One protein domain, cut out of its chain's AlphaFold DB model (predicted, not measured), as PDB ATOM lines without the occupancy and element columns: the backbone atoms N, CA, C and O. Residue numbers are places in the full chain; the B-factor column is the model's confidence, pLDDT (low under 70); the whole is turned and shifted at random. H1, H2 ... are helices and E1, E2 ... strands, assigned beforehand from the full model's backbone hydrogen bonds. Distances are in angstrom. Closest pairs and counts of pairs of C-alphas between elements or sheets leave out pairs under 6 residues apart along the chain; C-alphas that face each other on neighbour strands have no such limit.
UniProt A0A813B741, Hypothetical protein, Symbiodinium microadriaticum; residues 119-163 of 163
ATOM      1  N   ASP A 119     -13.519   3.527  15.223       96.06
ATOM      2  CA  ASP A 119     -13.372   2.112  15.569       96.06
ATOM      3  C   ASP A 119     -11.978   1.553  15.270       96.06
ATOM      4  O   ASP A 119     -11.411   0.849  16.112       96.06
ATOM      5  N   LEU A 120     -11.402   1.851  14.100       96.38
ATOM      6  CA  LEU A 120     -10.064   1.373  13.740       96.38
ATOM      7  C   LEU A 120      -8.980   2.039  14.596       96.38
ATOM      8  O   LEU A 120      -8.067   1.364  15.070       96.38
ATOM      9  N   PHE A 121      -9.096   3.343  14.851       95.25
ATOM     10  CA  PHE A 121      -8.163   4.057  15.724       95.25
ATOM     11  C   PHE A 121      -8.273   3.600  17.189       95.25
ATOM     12  O   PHE A 121      -7.263   3.480  17.876       95.25
ATOM     13  N   ASN A 122      -9.467   3.233  17.655       95.62
ATOM     14  CA  ASN A 122      -9.656   2.618  18.970       95.62
ATOM     15  C   ASN A 122      -9.077   1.198  19.051       95.62
ATOM     16  O   ASN A 122      -8.593   0.786  20.103       95.62
ATOM     17  N   GLN A 123      -9.091   0.436  17.953       96.56
ATOM     18  CA  GLN A 123      -8.352  -0.829  17.877       96.56
ATOM     19  C   GLN A 123      -6.841  -0.595  17.950       96.56
ATOM     20  O   GLN A 123      -6.158  -1.343  18.647       96.56
ATOM     21  N   LEU A 124      -6.335   0.456  17.296       95.06
ATOM     22  CA  LEU A 124      -4.933   0.853  17.389       95.06
ATOM     23  C   LEU A 124      -4.541   1.253  18.823       95.06
ATOM     24  O   LEU A 124      -3.506   0.798  19.295       95.06
ATOM     25  N   LEU A 125      -5.359   2.032  19.543       92.81
ATOM     26  CA  LEU A 125      -5.084   2.368  20.953       92.81
ATOM     27  C   LEU A 125      -4.935   1.116  21.814       92.81
ATOM     28  O   LEU A 125      -3.923   0.952  22.492       92.81
ATOM     29  N   ARG A 126      -5.889   0.184  21.708       94.06
ATOM     30  CA  ARG A 126      -5.827  -1.088  22.439       94.06
ATOM     31  C   ARG A 126      -4.601  -1.911  22.059       94.06
ATOM     32  O   ARG A 126      -3.983  -2.515  22.928       94.06
ATOM     33  N   PHE A 127      -4.237  -1.922  20.778       93.94
ATOM     34  CA  PHE A 127      -3.022  -2.577  20.300       93.94
ATOM     35  C   PHE A 127      -1.751  -1.969  20.918       93.94
ATOM     36  O   PHE A 127      -0.826  -2.704  21.245       93.94
ATOM     37  N   LEU A 128      -1.729  -0.654  21.147       91.31
ATOM     38  CA  LEU A 128      -0.644   0.050  21.839       91.31
ATOM     39  C   LEU A 128      -0.719  -0.057  23.376       91.31
ATOM     40  O   LEU A 128       0.127   0.507  24.066       91.31
ATOM     41  N   GLY A 129      -1.707  -0.778  23.917       90.38
ATOM     42  CA  GLY A 129      -1.904  -0.943  25.359       90.38
ATOM     43  C   GLY A 129      -2.568   0.250  26.052       90.38
ATOM     44  O   GLY A 129      -2.441   0.378  27.268       90.38
ATOM     45  N   GLU A 130      -3.252   1.118  25.304       88.62
ATOM     46  CA  GLU A 130      -4.056   2.212  25.853       88.62
ATOM     47  C   GLU A 130      -5.538   1.816  25.880       88.62
ATOM     48  O   GLU A 130      -6.182   1.645  24.842       88.62
ATOM     49  N   ASP A 131      -6.071   1.642  27.085       88.62
ATOM     50  CA  ASP A 131      -7.436   1.200  27.376       88.62
ATOM     51  C   ASP A 131      -8.272   2.262  28.104       88.62
ATOM     52  O   ASP A 131      -9.495   2.129  28.182       88.62
ATOM     53  N   GLN A 132      -7.638   3.329  28.595       90.25
ATOM     54  CA  GLN A 132      -8.300   4.414  29.315       90.25
ATOM     55  C   GLN A 132      -8.759   5.532  28.382       90.25
ATOM     56  O   GLN A 132      -9.513   6.405  28.803       90.25
ATOM     57  N   CYS A 133      -8.324   5.517  27.123       90.56
ATOM     58  CA  CYS A 133      -8.667   6.520  26.126       90.56
ATOM     59  C   CYS A 133      -9.411   5.920  24.933       90.56
ATOM     60  O   CYS A 133      -9.222   4.765  24.552       90.56
ATOM     61  N   SER A 134     -10.239   6.747  24.302       93.94
ATOM     62  CA  SER A 134     -10.927   6.414  23.062       93.94
ATOM     63  C   SER A 134     -11.021   7.627  22.145       93.94
ATOM     64  O   SER A 134     -11.336   8.733  22.580       93.94
ATOM     65  N   PHE A 135     -10.759   7.418  20.863       92.44
ATOM     66  CA  PHE A 135     -11.116   8.339  19.799       92.44
ATOM     67  C   PHE A 135     -12.639   8.415  19.686       92.44
ATOM     68  O   PHE A 135     -13.298   7.390  19.480       92.44
ATOM     69  N   ILE A 136     -13.183   9.625  19.801       93.25
ATOM     70  CA  ILE A 136     -14.611   9.906  19.581       93.25
ATOM     71  C   ILE A 136     -14.866  10.533  18.208       93.25
ATOM     72  O   ILE A 136     -15.986  10.485  17.706       93.25
ATOM     73  N   GLU A 137     -13.814  11.047  17.573       89.12
ATOM     74  CA  GLU A 137     -13.824  11.571  16.212       89.12
ATOM     75  C   GLU A 137     -12.499  11.216  15.517       89.12
ATOM     76  O   GLU A 137     -11.486  10.960  16.169       89.12
ATOM     77  N   VAL A 138     -12.496  11.173  14.184       85.06
ATOM     78  CA  VAL A 138     -11.277  11.112  13.369       85.06
ATOM     79  C   VAL A 138     -11.367  12.237  12.351       85.06
ATOM     80  O   VAL A 138     -12.316  12.301  11.571       85.06
ATOM     81  N   LEU A 139     -10.387  13.139  12.369       81.81
ATOM     82  CA  LEU A 139     -10.352  14.249  11.428       81.81
ATOM     83  C   LEU A 139      -9.958  13.756  10.037       81.81
ATOM     84  O   LEU A 139      -8.944  13.085   9.846       81.81
ATOM     85  N   HIS A 140     -10.748  14.159   9.049       77.69
ATOM     86  CA  HIS A 140     -10.477  13.926   7.637       77.69
ATOM     87  C   HIS A 140     -10.111  15.250   6.960       77.69
ATOM     88  O   HIS A 140     -10.712  15.619   5.952       77.69
ATOM     89  N   ASP A 141      -9.131  15.974   7.511       65.38
ATOM     90  CA  ASP A 141      -8.785  17.356   7.125       65.38
ATOM     91  C   ASP A 141      -8.414  17.533   5.640       65.38
ATOM     92  O   ASP A 141      -8.474  18.637   5.112       65.38
ATOM     93  N   ASN A 142      -8.110  16.441   4.932       65.56
ATOM     94  CA  ASN A 142      -7.803  16.446   3.498       65.56
ATOM     95  C   ASN A 142      -8.936  15.906   2.603       65.56
ATOM     96  O   ASN A 142      -8.740  15.756   1.402       65.56
ATOM     97  N   SER A 143     -10.114  15.599   3.155       63.59
ATOM     98  CA  SER A 143     -11.231  14.987   2.405       63.59
ATOM     99  C   SER A 143     -11.877  15.910   1.366       63.59
ATOM    100  O   SER A 143     -12.528  15.426   0.446       63.59
ATOM    101  N   HIS A 144     -11.693  17.226   1.499       55.56
ATOM    102  CA  HIS A 144     -12.334  18.238   0.661       55.56
ATOM    103  C   HIS A 144     -11.305  19.250   0.151       55.56
ATOM    104  O   HIS A 144     -11.429  20.431   0.459       55.56
ATOM    105  N   SER A 145     -10.333  18.808  -0.662       51.22
ATOM    106  CA  SER A 145      -9.485  19.690  -1.498       51.22
ATOM    107  C   SER A 145      -8.068  20.035  -0.989       51.22
ATOM    108  O   SER A 145      -7.543  21.097  -1.322       51.22
ATOM    109  N   GLY A 146      -7.408  19.129  -0.257       55.47
ATOM    110  CA  GLY A 146      -5.977  19.254   0.066       55.47
ATOM    111  C   GLY A 146      -5.614  20.409   1.016       55.47
ATOM    112  O   GLY A 146      -6.473  21.112   1.546       55.47
ATOM    113  N   TYR A 147      -4.312  20.570   1.274       47.59
ATOM    114  CA  TYR A 147      -3.735  21.411   2.335       47.59
ATOM    115  C   TYR A 147      -4.096  22.907   2.179       47.59
ATOM    116  O   TYR A 147      -3.339  23.696   1.612       47.59
ATOM    117  N   THR A 148      -5.232  23.347   2.721       46.91
ATOM    118  CA  THR A 148      -5.537  24.779   2.848       46.91
ATOM    119  C   THR A 148      -4.925  25.303   4.146       46.91
ATOM    120  O   THR A 148      -5.442  25.097   5.242       46.91
ATOM    121  N   ARG A 149      -3.778  25.993   4.040       45.81
ATOM    122  CA  ARG A 149      -3.209  26.767   5.157       45.81
ATOM    123  C   ARG A 149      -4.241  27.807   5.607       45.81
ATOM    124  O   ARG A 149      -4.342  28.857   4.982       45.81
ATOM    125  N   GLY A 150      -4.990  27.545   6.676       45.78
ATOM    126  CA  GLY A 150      -5.816  28.594   7.280       45.78
ATOM    127  C   GLY A 150      -6.947  28.164   8.202       45.78
ATOM    128  O   GLY A 150      -7.281  28.943   9.085       45.78
ATOM    129  N   ASN A 151      -7.502  26.956   8.071       44.53
ATOM    130  CA  ASN A 151      -8.667  26.549   8.866       44.53
ATOM    131  C   ASN A 151      -8.395  25.261   9.644       44.53
ATOM    132  O   ASN A 151      -9.003  24.226   9.386       44.53
ATOM    133  N   TRP A 152      -7.497  25.330  10.626       49.62
ATOM    134  CA  TRP A 152      -7.437  24.294  11.652       49.62
ATOM    135  C   TRP A 152      -8.742  24.362  12.439       49.62
ATOM    136  O   TRP A 152      -8.937  25.260  13.262       49.62
ATOM    137  N   ARG A 153      -9.659  23.420  12.201       50.44
ATOM    138  CA  ARG A 153     -10.623  23.097  13.244       50.44
ATOM    139  C   ARG A 153      -9.805  22.480  14.368       50.44
ATOM    140  O   ARG A 153      -9.481  21.300  14.340       50.44
ATOM    141  N   HIS A 154      -9.450  23.292  15.357       47.94
ATOM    142  CA  HIS A 154      -9.213  22.761  16.686       47.94
ATOM    143  C   HIS A 154     -10.551  22.163  17.113       47.94
ATOM    144  O   HIS A 154     -11.433  22.889  17.557       47.94
ATOM    145  N   ALA A 155     -10.748  20.873  16.852       54.16
ATOM    146  CA  ALA A 155     -11.753  20.096  17.546       54.16
ATOM    147  C   ALA A 155     -11.148  19.827  18.930       54.16
ATOM    148  O   ALA A 155     -10.242  18.992  19.031       54.16
ATOM    149  N   PRO A 156     -11.520  20.584  19.983       52.22
ATOM    150  CA  PRO A 156     -11.271  20.082  21.320       52.22
ATOM    151  C   PRO A 156     -11.964  18.718  21.392       52.22
ATOM    152  O   PRO A 156     -13.096  18.576  20.938       52.22
ATOM    153  N   ASP A 157     -11.252  17.721  21.909       59.50
ATOM    154  CA  ASP A 157     -11.802  16.408  22.258       59.50
ATOM    155  C   ASP A 157     -11.916  15.379  21.114       59.50
ATOM    156  O   ASP A 157     -12.874  14.629  21.033       59.50
ATOM    157  N   ILE A 158     -10.893  15.233  20.263       82.12
ATOM    158  CA  ILE A 158     -10.796  14.075  19.337       82.12
ATOM    159  C   ILE A 158     -10.623  12.751  20.117       82.12
ATOM    160  O   ILE A 158     -11.023  11.679  19.656       82.12
ATOM    161  N   VAL A 159     -10.052  12.834  21.323       84.00
ATOM    162  CA  VAL A 159      -9.811  11.714  22.237       84.00
ATOM    163  C   VAL A 159     -10.441  12.022  23.592       84.00
ATOM    164  O   VAL A 159     -10.197  13.079  24.168       84.00
ATOM    165  N   ASN A 160     -11.212  11.074  24.115       89.50
ATOM    166  CA  ASN A 160     -11.779  11.099  25.455       89.50
ATOM    167  C   ASN A 160     -11.086  10.048  26.329       89.50
ATOM    168  O   ASN A 160     -11.049   8.876  25.951       89.50
ATOM    169  N   CYS A 161     -10.571  10.456  27.489       87.75
ATOM    170  CA  CYS A 161      -9.886   9.574  28.430       87.75
ATOM    171  C   CYS A 161     -10.596   9.545  29.787       87.75
ATOM    172  O   CYS A 161     -10.861  10.592  30.383       87.75
ATOM    173  N   THR A 162     -10.860   8.349  30.305       81.62
ATOM    174  CA  THR A 162     -11.318   8.144  31.679       81.62
ATOM    175  C   THR A 162     -10.113   8.182  32.614       81.62
ATOM    176  O   THR A 162      -9.217   7.351  32.484       81.62
ATOM    177  N   ARG A 163     -10.079   9.159  33.524       60.28
ATOM    178  CA  ARG A 163      -9.088   9.213  34.612       60.28
ATOM    179  C   ARG A 163      -9.329   8.129  35.652       60.28
ATOM    180  O   ARG A 163     -10.518   7.852  35.926       60.28
TER     181      ARG A 163
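What this domain is: This is residues 119 to 163 of the 163 residues of the protein "Hypothetical protein" of Symbiodinium microadriaticum (UniProt A0A813B741). With little regular structure, the domain is a short two-stranded hairpin of E1 and E2, helix H1 packed beside E1, and a long loop between the strands whose residues 142 to 150 stick out. The printed part has 45 residues, with H1, E1 and E2 in that order along the chain; the sheet is antiparallel and the class mixed, with 15 residues in named elements. It is loose, with a radius of gyration of the C-alphas of 13.1 A, and elongated, spanning 34 by 20 by 13 A.

How they stand to each other: E1, residues 133 to 135, and E2, residues 159 to 161, form an antiparallel hairpin at 159 degrees. N 134 and O 160 are within hydrogen-bond range at 2.8 A. H1, residues 119 to 127, comes closest to E1 at the C-alphas of Asn 122 and Ser 134, 5.7 A apart. H1 and E2 are apart. In H1 every O i to N i+4 pair is within hydrogen-bond range.

Where its parts are: E1 measures 7.0 A, E2 6.6 A and H1 12.3 A from first to last C-alpha. H1 begins at C-alpha 119 (-13.372, 2.112, 15.569); E2 ends at C-alpha 161 (-9.886, 9.574, 28.430).

The domain as a whole: The C-alphas farthest apart, of Ser 145 and Arg 163, are 37.6 A apart. The printed part has no cut. The link from E1 to E2 is long, 23 residues. The pLDDT is under 70 at residues 141 to 157 and 163.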